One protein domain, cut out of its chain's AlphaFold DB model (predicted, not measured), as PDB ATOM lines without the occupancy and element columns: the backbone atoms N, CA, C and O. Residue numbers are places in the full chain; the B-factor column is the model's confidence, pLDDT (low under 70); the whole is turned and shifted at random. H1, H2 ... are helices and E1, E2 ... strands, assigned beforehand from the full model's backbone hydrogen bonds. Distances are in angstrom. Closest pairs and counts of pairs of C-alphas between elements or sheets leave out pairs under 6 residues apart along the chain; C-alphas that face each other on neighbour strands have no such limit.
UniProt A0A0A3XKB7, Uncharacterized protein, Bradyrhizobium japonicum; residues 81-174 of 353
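This is residues 81 to 174 of the 353 residues of an uncharacterized protein of Bradyrhizobium japonicum (UniProt A0A0A3XKB7). A small antiparallel sheet of three strands has helices over one face only: the long helix H1 runs slantwise over the E2 side, and the short helix H3 stands up over E3 at the other edge. The opposite face has no named helix on it, and the short helix H2 packs on the later part of H1, off the sheet. The 94 printed residues have three named helices and three named strands, in the order E1 E2 H1 H2 E3 H3, and the sheet's order is E2 E1 E3. The class is mixed, helices and strands. The whole is compact, with a radius of gyration of the C-alphas of 13.4 A and spans of 40 by 31 by 20 A.

E1 is residues 88 to 93, 15.9 A from first to last C-alpha, beginning at C-alpha 88 at (205.011, 26.267, 148.158). E2 is residues 98 to 102, 13.7 A. H1 is residues 113 to 131, 27.0 A, with C-alpha 113 at (196.188, 28.293, 143.519). H2 is residues 136 to 139, 5.3 A. E3 is residues 147 to 152, 14.1 A. H3 is residues 160 to 166, 9.9 A, ending at C-alpha 166 at (190.308, 25.135, 134.830).

E1 is the inner strand, and E2 and E3 are edge strands. E1 and E2 form a hairpin, antiparallel at 151 degrees, with N 89 and O 101 2.8 A apart, within hydrogen-bond range. E1 and E3 are antiparallel at 165 degrees, with N 90 and O 151 at 2.8 A, also within range. E2, H1, H2 and E3 make a split strand-helix-strand unit, two strands running the same way with E1 between them, and its crossover is right-handed. H1 is on the sheet at a height of 6.8 A, over E2 and only just over E1, on which 3 of its C-alphas fall. On the local plane its line stands at 52 degrees to that of E2, slantwise to the strands. The closest C-alphas of E2 and H1 are those of Ala 101 and Ala 120, 5.1 A apart. H3 is on the same face at a height of 7.5 A, over E3, and stands up from the sheet at 68 degrees; the closest C-alphas of E3 and H3 are those of Ser 149 and Ala 160, 5.3 A apart. H1 and H3 are near each other, with 5 pairs of C-alphas within 10 A. H2 touches H1 with residues 122 to 130 of H1 alone, the closest C-alphas being those of Ala 126 and Ser 136, 4.6 A apart; H2 and H3 are apart. In H1 and H3 every O i to N i+4 pair is within hydrogen-bond range, and H2 is too short for such a pair.

The two C-alphas farthest apart are those of Gly 108 and Gly 133, 41.6 A. The printed part has no cut. The links E1 to E2 and H1 to H2 are tight, the other three are short, and there is no long link. The mean pLDDT of the printed part is 90.4, and residues 81 to 82 are under 70.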
ATOM      1  N   ARG A  81     207.129  42.404 151.652       64.38
ATOM      2  CA  ARG A  81     206.876  42.712 153.079       64.38
ATOM      3  C   ARG A  81     205.395  42.633 153.487       64.38
ATOM      4  O   ARG A  81     205.116  42.390 154.655       64.38
ATOM      5  N   ARG A  82     204.458  42.864 152.559       66.06
ATOM      6  CA  ARG A  82     203.002  42.750 152.774       66.06
ATOM      7  C   ARG A  82     202.456  41.361 152.446       66.06
ATOM      8  O   ARG A  82     201.408  41.015 152.971       66.06
ATOM      9  N   LEU A  83     203.127  40.591 151.589       71.12
ATOM     10  CA  LEU A  83     202.684  39.257 151.158       71.12
ATOM     11  C   LEU A  83     203.125  38.140 152.120       71.12
ATOM     12  O   LEU A  83     202.492  37.090 152.170       71.12
ATOM     13  N   GLY A  84     204.179  38.369 152.910       71.19
ATOM     14  CA  GLY A  84     204.701  37.380 153.856       71.19
ATOM     15  C   GLY A  84     205.382  36.191 153.167       71.19
ATOM     16  O   GLY A  84     205.717  36.241 151.981       71.19
ATOM     17  N   LYS A  85     205.613  35.105 153.916       79.62
ATOM     18  CA  LYS A  85     206.159  33.865 153.349       79.62
ATOM     19  C   LYS A  85     205.071  33.185 152.516       79.62
ATOM     20  O   LYS A  85     204.109  32.661 153.069       79.62
ATOM     21  N   SER A  86     205.232  33.188 151.196       84.38
ATOM     22  CA  SER A  86     204.346  32.437 150.301       84.38
ATOM     23  C   SER A  86     204.570  30.933 150.508       84.38
ATOM     24  O   SER A  86     205.730  30.507 150.488       84.38
ATOM     25  N   PRO A  87     203.519  30.127 150.724       89.06
ATOM     26  CA  PRO A  87     203.666  28.681 150.810       89.06
ATOM     27  C   PRO A  87     203.983  28.107 149.425       89.06
ATOM     28  O   PRO A  87     203.683  28.719 148.393       89.06
ATOM     29  N   VAL A  88     204.618  26.939 149.398       93.38
ATOM     30  CA  VAL A  88     205.011  26.267 148.158       93.38
ATOM     31  C   VAL A  88     203.970  25.206 147.813       93.38
ATOM     32  O   VAL A  88     203.507  24.468 148.679       93.38
ATOM     33  N   LEU A  89     203.590  25.158 146.542       95.12
ATOM     34  CA  LEU A  89     202.877  24.046 145.929       95.12
ATOM     35  C   LEU A  89     203.897  23.060 145.382       95.12
ATOM     36  O   LEU A  89     204.844  23.467 144.710       95.12
ATOM     37  N   THR A  90     203.656  21.779 145.602       96.56
ATOM     38  CA  THR A  90     204.287  20.682 144.878       96.56
ATOM     39  C   THR A  90     203.244  20.127 143.915       96.56
ATOM     40  O   THR A  90     202.229  19.576 144.338       96.56
ATOM     41  N   VAL A  91     203.475  20.346 142.622       97.25
ATOM     42  CA  VAL A  91     202.604  19.923 141.523       97.25
ATOM     43  C   VAL A  91     203.254  18.726 140.844       97.25
ATOM     44  O   VAL A  91     204.403  18.819 140.401       97.25
ATOM     45  N   THR A  92     202.520  17.622 140.755       97.38
ATOM     46  CA  THR A  92     202.912  16.434 139.991       97.38
ATOM     47  C   THR A  92     202.093  16.401 138.712       97.38
ATOM     48  O   THR A  92     200.864  16.423 138.761       97.38
ATOM     49  N   PHE A  93     202.761  16.347 137.566       97.12
ATOM     50  CA  PHE A  93     202.117  16.192 136.263       97.12
ATOM     51  C   PHE A  93     201.915  14.711 135.916       97.12
ATOM     52  O   PHE A  93     202.602  13.843 136.451       97.12
ATOM     53  N   ALA A  94     201.003  14.417 134.987       95.50
ATOM     54  CA  ALA A  94     200.655  13.059 134.555       95.50
ATOM     55  C   ALA A  94     201.850  12.237 134.028       95.50
ATOM     56  O   ALA A  94     201.838  11.015 134.101       95.50
ATOM     57  N   CYS A  95     202.913  12.898 133.562       91.81
ATOM     58  CA  CYS A  95     204.174  12.271 133.160       91.81
ATOM     59  C   CYS A  95     205.158  12.001 134.317       91.81
ATOM     60  O   CYS A  95     206.339  11.765 134.079       91.81
ATOM     61  N   GLY A  96     204.720  12.125 135.572       94.19
ATOM     62  CA  GLY A  96     205.563  11.976 136.763       94.19
ATOM     63  C   GLY A  96     206.484  13.168 137.054       94.19
ATOM     64  O   GLY A  96     207.144  13.197 138.092       94.19
ATOM     65  N   ALA A  97     206.531  14.186 136.187       94.25
ATOM     66  CA  ALA A  97     207.343  15.373 136.426       94.25
ATOM     67  C   ALA A  97     206.826  16.171 137.635       94.25
ATOM     68  O   ALA A  97     205.670  16.594 137.668       94.25
ATOM     69  N   VAL A  98     207.712  16.436 138.598       96.81
ATOM     70  CA  VAL A  98     207.410  17.250 139.784       96.81
ATOM     71  C   VAL A  98     207.983  18.663 139.635       96.81
ATOM     72  O   VAL A  98     209.148  18.862 139.249       96.81
ATOM     73  N   VAL A  99     207.165  19.662 139.970       96.62
ATOM     74  CA  VAL A  99     207.542  21.079 140.029       96.62
ATOM     75  C   VAL A  99     207.093  21.685 141.355       96.62
ATOM     76  O   VAL A  99     205.967  21.483 141.800       96.62
ATOM     77  N   ARG A 100     207.984  22.463 141.978       95.75
ATOM     78  CA  ARG A 100     207.694  23.232 143.192       95.75
ATOM     79  C   ARG A 100     207.580  24.715 142.853       95.75
ATOM     80  O   ARG A 100     208.500  25.261 142.249       95.75
ATOM     81  N   ALA A 101     206.475  25.359 143.229       94.44
ATOM     82  CA  ALA A 101     206.177  26.749 142.872       94.44
ATOM     83  C   ALA A 101     205.534  27.531 144.036       94.44
ATOM     84  O   ALA A 101     204.665  26.992 144.720       94.44
ATOM     85  N   PRO A 102     205.910  28.799 144.285       92.38
ATOM     86  CA  PRO A 102     205.301  29.611 145.339       92.38
ATOM     87  C   PRO A 102     203.879  30.078 144.974       92.38
ATOM     88  O   PRO A 102     203.677  30.759 143.969       92.38
ATOM     89  N   ALA A 103     202.900  29.802 145.837       89.69
ATOM     90  CA  ALA A 103     201.525  30.299 145.719       89.69
ATOM     91  C   ALA A 103     201.354  31.646 146.438       89.69
ATOM     92  O   ALA A 103     200.783  31.748 147.530       89.69
ATOM     93  N   VAL A 104     201.889  32.702 145.821       87.12
ATOM     94  CA  VAL A 104     201.812  34.074 146.346       87.12
ATOM     95  C   VAL A 104     200.350  34.477 146.546       87.12
ATOM     96  O   VAL A 104     199.569  34.455 145.602       87.12
ATOM     97  N   SER A 105     199.982  34.849 147.771       86.94
ATOM     98  CA  SER A 105     198.594  35.104 148.177       86.94
ATOM     99  C   SER A 105     198.496  36.400 148.984       86.94
ATOM    100  O   SER A 105     199.458  36.803 149.637       86.94
ATOM    101  N   LEU A 106     197.348  37.081 148.935       86.38
ATOM    102  CA  LEU A 106     197.128  38.300 149.724       86.38
ATOM    103  C   LEU A 106     196.732  37.944 151.172       86.38
ATOM    104  O   LEU A 106     195.954  37.008 151.364       86.38
ATOM    105  N   PRO A 107     197.189  38.695 152.196       83.06
ATOM    106  CA  PRO A 107     196.816  38.429 153.584       83.06
ATOM    107  C   PRO A 107     195.298  38.419 153.795       83.06
ATOM    108  O   PRO A 107     194.609  39.372 153.431       83.06
ATOM    109  N   GLY A 108     194.785  37.352 154.411       82.50
ATOM    110  CA  GLY A 108     193.353  37.180 154.684       82.50
ATOM    111  C   GLY A 108     192.502  36.753 153.481       82.50
ATOM    112  O   GLY A 108     191.287  36.659 153.629       82.50
ATOM    113  N   LYS A 109     193.103  36.482 152.314       85.12
ATOM    114  CA  LYS A 109     192.440  35.817 151.182       85.12
ATOM    115  C   LYS A 109     192.769  34.314 151.156       85.12
ATOM    116  O   LYS A 109     193.799  33.925 151.710       85.12
ATOM    117  N   PRO A 110     191.940  33.475 150.499       87.62
ATOM    118  CA  PRO A 110     192.292  32.083 150.220       87.62
ATOM    119  C   PRO A 110     193.583  31.975 149.395       87.62
ATOM    120  O   PRO A 110     194.028  32.945 148.762       87.62
ATOM    121  N   LEU A 111     194.176  30.777 149.402       89.75
ATOM    122  CA  LEU A 111     195.400  30.493 148.663       89.75
ATOM    123  C   LEU A 111     195.176  30.693 147.162       89.75
ATOM    124  O   LEU A 111     194.273  30.100 146.582       89.75
ATOM    125  N   ASN A 112     196.018  31.504 146.529       92.50
ATOM    126  CA  ASN A 112     195.950  31.788 145.100       92.50
ATOM    127  C   ASN A 112     196.542  30.625 144.281       92.50
ATOM    128  O   ASN A 112     197.652  30.710 143.741       92.50
ATOM    129  N   ILE A 113     195.810  29.510 144.240       93.88
ATOM    130  CA  ILE A 113     196.188  28.293 143.519       93.88
ATOM    131  C   ILE A 113     196.358  28.567 142.019       93.88
ATOM    132  O   ILE A 113     197.346  28.123 141.438       93.88
ATOM    133  N   GLY A 114     195.507  29.404 141.409       93.69
ATOM    134  CA  GLY A 114     195.634  29.777 139.995       93.69
ATOM    135  C   GLY A 114     196.926  30.542 139.675       93.69
ATOM    136  O   GLY A 114     197.575  30.284 138.657       93.69
ATOM    137  N   ARG A 115     197.385  31.432 140.567       92.44
ATOM    138  CA  ARG A 115     198.714  32.060 140.443       92.44
ATOM    139  C   ARG A 115     199.849  31.059 140.645       92.44
ATOM    140  O   ARG A 115     200.830  31.115 139.907       92.44
ATOM    141  N   GLY A 116     199.731  30.169 141.630       94.25
ATOM    142  CA  GLY A 116     200.743  29.154 141.920       94.25
ATOM    143  C   GLY A 116     200.936  28.159 140.768       94.25
ATOM    144  O   GLY A 116     202.071  27.899 140.372       94.25
ATOM    145  N   LEU A 117     199.841  27.685 140.165       96.19
ATOM    146  CA  LEU A 117     199.870  26.805 138.994       96.19
ATOM    147  C   LEU A 117     200.490  27.493 137.776       96.19
ATOM    148  O   LEU A 117     201.371  26.910 137.155       96.19
ATOM    149  N   ARG A 118     200.157  28.761 137.491       94.75
ATOM    150  CA  ARG A 118     200.819  29.526 136.412       94.75
ATOM    151  C   ARG A 118     202.339  29.644 136.595       94.75
ATOM    152  O   ARG A 118     203.074  29.610 135.612       94.75
ATOM    153  N   ILE A 119     202.831  29.725 137.833       94.44
ATOM    154  CA  ILE A 119     204.278  29.713 138.113       94.44
ATOM    155  C   ILE A 119     204.863  28.300 137.940       94.44
ATOM    156  O   ILE A 119     205.936  28.156 137.355       94.44
ATOM    157  N   ALA A 120     204.159  27.250 138.381       96.50
ATOM    158  CA  ALA A 120     204.572  25.862 138.150       96.50
ATOM    159  C   ALA A 120     204.656  25.527 136.651       96.50
ATOM    160  O   ALA A 120     205.593  24.865 136.210       96.50
ATOM    161  N   PHE A 121     203.715  26.042 135.862       96.44
ATOM    162  CA  PHE A 121     203.681  25.920 134.411       96.44
ATOM    163  C   PHE A 121     204.904  26.573 133.765       96.44
ATOM    164  O   PHE A 121     205.646  25.896 133.057       96.44
ATOM    165  N   ALA A 122     205.197  27.835 134.094       94.88
ATOM    166  CA  ALA A 122     206.397  28.521 133.612       94.88
ATOM    167  C   ALA A 122     207.698  27.783 133.995       94.88
ATOM    168  O   ALA A 122     208.629  27.706 133.197       94.88
ATOM    169  N   TYR A 123     207.772  27.187 135.190       95.38
ATOM    170  CA  TYR A 123     208.923  26.374 135.608       95.38
ATOM    171  C   TYR A 123     209.031  25.032 134.869       95.38
ATOM    172  O   TYR A 123     210.149  24.603 134.579       95.38
ATOM    173  N   TYR A 124     207.912  24.374 134.555       96.00
ATOM    174  CA  TYR A 124     207.899  23.174 133.713       96.00
ATOM    175  C   TYR A 124     208.409  23.506 132.305       96.00
ATOM    176  O   TYR A 124     209.398  22.931 131.853       96.00
ATOM    177  N   ARG A 125     207.801  24.514 131.669       95.56
ATOM    178  CA  ARG A 125     208.171  25.031 130.346       95.56
ATOM    179  C   ARG A 125     209.653  25.399 130.266       95.56
ATOM    180  O   ARG A 125     210.382  24.865 129.433       95.56
ATOM    181  N   ALA A 126     210.140  26.220 131.199       93.69
ATOM    182  CA  ALA A 126     211.540  26.633 131.249       93.69
ATOM    183  C   ALA A 126     212.521  25.468 131.490       93.69
ATOM    184  O   ALA A 126     213.676  25.556 131.074       93.69
ATOM    185  N   ARG A 127     212.097  24.379 132.153       93.12
ATOM    186  CA  ARG A 127     212.911  23.159 132.293       93.12
ATOM    187  C   ARG A 127     213.060  22.454 130.943       93.12
ATOM    188  O   ARG A 127     214.181  22.118 130.585       93.12
ATOM    189  N   ILE A 128     211.967  22.283 130.196       92.94
ATOM    190  CA  ILE A 128     211.982  21.676 128.856       92.94
ATOM    191  C   ILE A 128     212.821  22.511 127.877       92.94
ATOM    192  O   ILE A 128     213.724  21.967 127.246       92.94
ATOM    193  N   ALA A 129     212.598  23.829 127.820       91.31
ATOM    194  CA  ALA A 129     213.350  24.738 126.952       91.31
ATOM    195  C   ALA A 129     214.870  24.635 127.177       91.31
ATOM    196  O   ALA A 129     215.635  24.476 126.227       91.31
ATOM    197  N   ARG A 130     215.316  24.612 128.442       89.81
ATOM    198  CA  ARG A 130     216.739  24.434 128.790       89.81
ATOM    199  C   ARG A 130     217.296  23.071 128.381       89.81
ATOM    200  O   ARG A 130     218.453  23.007 127.977       89.81
ATOM    201  N   THR A 131     216.506  21.999 128.454       87.06
ATOM    202  CA  THR A 131     216.906  20.669 127.955       87.06
ATOM    203  C   THR A 131     217.130  20.696 126.439       87.06
ATOM    204  O   THR A 131     218.098  20.117 125.951       87.06
ATOM    205  N   ALA A 132     216.306  21.451 125.706       86.56
ATOM    206  CA  ALA A 132     216.491  21.745 124.284       86.56
ATOM    207  C   ALA A 132     217.530  22.859 123.999       86.56
ATOM    208  O   ALA A 132     217.692  23.272 122.854       86.56
ATOM    209  N   GLY A 133     218.263  23.350 125.007       84.69
ATOM    210  CA  GLY A 133     219.289  24.388 124.847       84.69
ATOM    211  C   GLY A 133     218.769  25.797 124.525       84.69
ATOM    212  O   GLY A 133     219.569  26.641 124.128       84.69
ATOM    213  N   ALA A 134     217.469  26.053 124.686       86.25
ATOM    214  CA  ALA A 134     216.818  27.345 124.465       86.25
ATOM    215  C   ALA A 134     216.714  28.186 125.755       86.25
ATOM    216  O   ALA A 134     216.936  27.692 126.871       86.25
ATOM    217  N   PHE A 135     216.362  29.469 125.618       81.25
ATOM    218  CA  PHE A 135     216.146  30.351 126.764       81.25
ATOM    219  C   PHE A 135     214.738  30.165 127.347       81.25
ATOM    220  O   PHE A 135     213.828  29.622 126.729       81.25
ATOM    221  N   SER A 136     214.530  30.615 128.588       77.50
ATOM    222  CA  SER A 136     213.225  30.470 129.251       77.50
ATOM    223  C   SER A 136     212.137  31.403 128.710       77.50
ATOM    224  O   SER A 136     210.967  31.163 128.998       77.50
ATOM    225  N   ALA A 137     212.504  32.453 127.968       76.75
ATOM    226  CA  ALA A 137     211.544  33.320 127.281       76.75
ATOM    227  C   ALA A 137     210.794  32.558 126.176       76.75
ATOM    228  O   ALA A 137     209.594  32.731 126.008       76.75
ATOM    229  N   ASP A 138     211.481  31.620 125.526       79.94
ATOM    230  CA  ASP A 138     211.015  30.893 124.342       79.94
ATOM    231  C   ASP A 138     210.145  29.676 124.707       79.94
ATOM    232  O   ASP A 138     209.937  28.775 123.896       79.94
ATOM    233  N   SER A 139     209.713  29.573 125.969       87.12
ATOM    234  CA  SER A 139     209.197  28.325 126.545       87.12
ATOM    235  C   SER A 139     207.675  28.172 126.498       87.12
ATOM    236  O   SER A 139     207.159  27.084 126.754       87.12
ATOM    237  N   ASP A 140     206.943  29.220 126.112       88.25
ATOM    238  CA  ASP A 140     205.475  29.204 126.061       88.25
ATOM    239  C   ASP A 140     204.883  28.290 124.978       88.25
ATOM    240  O   ASP A 140     203.733  27.871 125.104       88.25
ATOM    241  N   ILE A 141     205.687  27.873 123.993       91.69
ATOM    242  CA  ILE A 141     205.309  26.841 123.016       91.69
ATOM    243  C   ILE A 141     205.139  25.444 123.634       91.69
ATOM    244  O   ILE A 141     204.555  24.565 123.005       91.69
ATOM    245  N   VAL A 142     205.657  25.198 124.842       94.25
ATOM    246  CA  VAL A 142     205.675  23.858 125.440       94.25
ATOM    247  C   VAL A 142     204.308  23.507 126.033       94.25
ATOM    248  O   VAL A 142     203.793  24.201 126.922       94.25
ATOM    249  N   THR A 143     203.749  22.391 125.567       95.44
ATOM    250  CA  THR A 143     202.534  21.771 126.105       95.44
ATOM    251  C   THR A 143     202.796  21.227 127.504       95.44
ATOM    252  O   THR A 143     203.831  20.620 127.777       95.44
ATOM    253  N   ILE A 144     201.842  21.442 128.408       95.81
ATOM    254  CA  ILE A 144     201.949  21.050 129.811       95.81
ATOM    255  C   ILE A 144     200.971  19.898 130.078       95.81
ATOM    256  O   ILE A 144     199.755  20.084 129.922       95.81
ATOM    257  N   PRO A 145     201.453  18.720 130.515       95.50
ATOM    258  CA  PRO A 145     200.588  17.577 130.785       95.50
ATOM    259  C   PRO A 145     199.515  17.876 131.842       95.50
ATOM    260  O   PRO A 145     199.602  18.854 132.592       95.50
ATOM    261  N   ALA A 146     198.488  17.028 131.910       96.00
ATOM    262  CA  ALA A 146     197.465  17.122 132.953       96.00
ATOM    263  C   ALA A 146     198.088  17.046 134.358       96.00
ATOM    264  O   ALA A 146     199.171  16.485 134.546       96.00
ATOM    265  N   ILE A 147     197.416  17.622 135.351       97.00
ATOM    266  CA  ILE A 147     197.885  17.611 136.734       97.00
ATOM    267  C   ILE A 147     197.410  16.306 137.378       97.00
ATOM    268  O   ILE A 147     196.222  16.005 137.361       97.00
ATOM    269  N   ALA A 148     198.339  15.533 137.941       96.44
ATOM    270  CA  ALA A 148     198.053  14.282 138.643       96.44
ATOM    271  C   ALA A 148     197.850  14.495 140.152       96.44
ATOM    272  O   ALA A 148     197.006  13.842 140.759       96.44
ATOM    273  N   SER A 149     198.603  15.411 140.771       95.25
ATOM    274  CA  SER A 149     198.394  15.792 142.173       95.25
ATOM    275  C   SER A 149     198.918  17.193 142.488       95.25
ATOM    276  O   SER A 149     199.836  17.700 141.835       95.25
ATOM    277  N   ILE A 150     198.323  17.818 143.507       95.06
ATOM    278  CA  ILE A 150     198.723  19.123 144.041       95.06
ATOM    279  C   ILE A 150     198.703  19.035 145.566       95.06
ATOM    280  O   ILE A 150     197.644  18.857 146.164       95.06
ATOM    281  N   ALA A 151     199.863  19.218 146.187       92.06
ATOM    282  CA  ALA A 151     199.997  19.349 147.634       92.06
ATOM    283  C   ALA A 151     200.626  20.703 147.978       92.06
ATOM    284  O   ALA A 151     201.510  21.177 147.261       92.06
ATOM    285  N   CYS A 152     200.209  21.327 149.076       91.69
ATOM    286  CA  CYS A 152     200.819  22.558 149.571       91.69
ATOM    287  C   CYS A 152     201.522  22.340 150.916       91.69
ATOM    288  O   CYS A 152     201.010  21.633 151.780       91.69
ATOM    289  N   ASP A 153     202.666  23.004 151.127       90.12
ATOM    290  CA  ASP A 153     203.462  22.941 152.367       90.12
ATOM    291  C   ASP A 153     202.660  23.322 153.644       90.12
ATOM    292  O   ASP A 153     203.123  23.087 154.757       90.12
ATOM    293  N   ASN A 154     201.476  23.937 153.508       84.12
ATOM    294  CA  ASN A 154     200.569  24.280 154.612       84.12
ATOM    295  C   ASN A 154     199.493  23.210 154.910       84.12
ATOM    296  O   ASN A 154     198.600  23.477 155.710       84.12
ATOM    297  N   GLY A 155     199.548  22.045 154.258       83.00
ATOM    298  CA  GLY A 155     198.575  20.958 154.409       83.00
ATOM    299  C   GLY A 155     197.311  21.089 153.552       83.00
ATOM    300  O   GLY A 155     196.438  20.235 153.649       83.00
ATOM    301  N   ALA A 156     197.187  22.122 152.709       85.88
ATOM    302  CA  ALA A 156     196.066  22.229 151.777       85.88
ATOM    303  C   ALA A 156     196.240  21.279 150.577       85.88
ATOM    304  O   ALA A 156     197.236  21.359 149.849       85.88
ATOM    305  N   GLU A 157     195.238  20.432 150.351       88.88
ATOM    306  CA  GLU A 157     195.074  19.627 149.137       88.88
ATOM    307  C   GLU A 157     194.119  20.323 148.160       88.88
ATOM    308  O   GLU A 157     193.193  21.023 148.573       88.88
ATOM    309  N   PHE A 158     194.315  20.104 146.860       91.38
ATOM    310  CA  PHE A 158     193.452  20.625 145.796       91.38
ATOM    311  C   PHE A 158     193.049  19.493 144.851       91.38
ATOM    312  O   PHE A 158     193.850  18.591 144.595       91.38
ATOM    313  N   ASP A 159     191.828  19.545 144.315       93.56
ATOM    314  CA  ASP A 159     191.375  18.560 143.334       93.56
ATOM    315  C   ASP A 159     192.158  18.738 142.029       93.56
ATOM    316  O   ASP A 159     192.064  19.766 141.353       93.56
ATOM    317  N   ALA A 160     192.956  17.729 141.681       94.06
ATOM    318  CA  ALA A 160     193.765  17.726 140.472       94.06
ATOM    319  C   ALA A 160     192.910  17.717 139.190       94.06
ATOM    320  O   ALA A 160     193.379  18.198 138.157       94.06
ATOM    321  N   THR A 161     191.664  17.237 139.261       93.62
ATOM    322  CA  THR A 161     190.702  17.192 138.149       93.62
ATOM    323  C   THR A 161     190.187  18.596 137.842       93.62
ATOM    324  O   THR A 161     190.493  19.134 136.779       93.62
ATOM    325  N   ASP A 162     189.541  19.248 138.817       93.69
ATOM    326  CA  ASP A 162     189.064  20.639 138.715       93.69
ATOM    327  C   ASP A 162     190.211  21.602 138.351       93.69
ATOM    328  O   ASP A 162     190.081  22.437 137.453       93.69
ATOM    329  N   CYS A 163     191.395  21.427 138.952       94.06
ATOM    330  CA  CYS A 163     192.574  22.210 138.586       94.06
ATOM    331  C   CYS A 163     193.044  21.943 137.145       94.06
ATOM    332  O   CYS A 163     193.466  22.879 136.464       94.06
ATOM    333  N   SER A 164     192.993  20.699 136.656       94.44
ATOM    334  CA  SER A 164     193.380  20.351 135.279       94.44
ATOM    335  C   SER A 164     192.411  20.904 134.242       94.44
ATOM    336  O   SER A 164     192.866  21.351 133.186       94.44
ATOM    337  N   GLU A 165     191.110  20.895 134.538       94.12
ATOM    338  CA  GLU A 165     190.052  21.446 133.689       94.12
ATOM    339  C   GLU A 165     190.158  22.972 133.605       94.12
ATOM    340  O   GLU A 165     190.344  23.519 132.516       94.12
ATOM    341  N   ARG A 166     190.178  23.665 134.755       93.25
ATOM    342  CA  ARG A 166     190.308  25.135 134.830       93.25
ATOM    343  C   ARG A 166     191.577  25.680 134.181       93.25
ATOM    344  O   ARG A 166     191.616  26.846 133.799       93.25
ATOM    345  N   THR A 167     192.626  24.866 134.080       94.94
ATOM    346  CA  THR A 167     193.909  25.259 133.476       94.94
ATOM    347  C   THR A 167     194.139  24.704 132.075       94.94
ATOM    348  O   THR A 167     195.205  24.946 131.509       94.94
ATOM    349  N   ALA A 168     193.178  23.984 131.487       93.19
ATOM    350  CA  ALA A 168     193.366  23.280 130.219       93.19
ATOM    351  C   ALA A 168     193.845  24.191 129.076       93.19
ATOM    352  O   ALA A 168     194.690  23.775 128.291       93.19
ATOM    353  N   GLU A 169     193.356  25.432 129.005       91.94
ATOM    354  CA  GLU A 169     193.793  26.432 128.022       91.94
ATOM    355  C   GLU A 169     195.230  26.913 128.282       91.94
ATOM    356  O   GLU A 169     196.076  26.830 127.396       91.94
ATOM    357  N   ALA A 170     195.542  27.319 129.518       90.06
ATOM    358  CA  ALA A 170     196.869  27.802 129.917       90.06
ATOM    359  C   ALA A 170     197.986  26.744 129.794       90.06
ATOM    360  O   ALA A 170     199.168  27.085 129.816       90.06
ATOM    361  N   ARG A 171     197.613  25.462 129.686       93.88
ATOM    362  CA  ARG A 171     198.518  24.326 129.476       93.88
ATOM    363  C   ARG A 171     198.767  23.982 128.001       93.88
ATOM    364  O   ARG A 171     199.640  23.155 127.736       93.88
ATOM    365  N   ARG A 172     198.036  24.574 127.048       90.69
ATOM    366  CA  ARG A 172     198.229  24.314 125.609       90.69
ATOM    367  C   ARG A 172     199.577  24.842 125.123       90.69
ATOM    368  O   ARG A 172     200.042  25.883 125.580       90.69
ATOM    369  N   GLY A 173     200.162  24.129 124.170       88.88
ATOM    370  CA  GLY A 173     201.363  24.499 123.432       88.88
ATOM    371  C   GLY A 173     201.379  23.790 122.074       88.88
ATOM    372  O   GLY A 173     200.472  23.013 121.768       88.88
ATOM    373  N   THR A 174     202.396  24.066 121.264       88.44
ATOM    374  CA  THR A 174     202.673  23.379 119.990       88.44
ATOM    375  C   THR A 174     203.686  22.242 120.156       88.44
ATOM    376  O   THR A 174     203.692  21.309 119.360       88.44
TER     377      THR A 174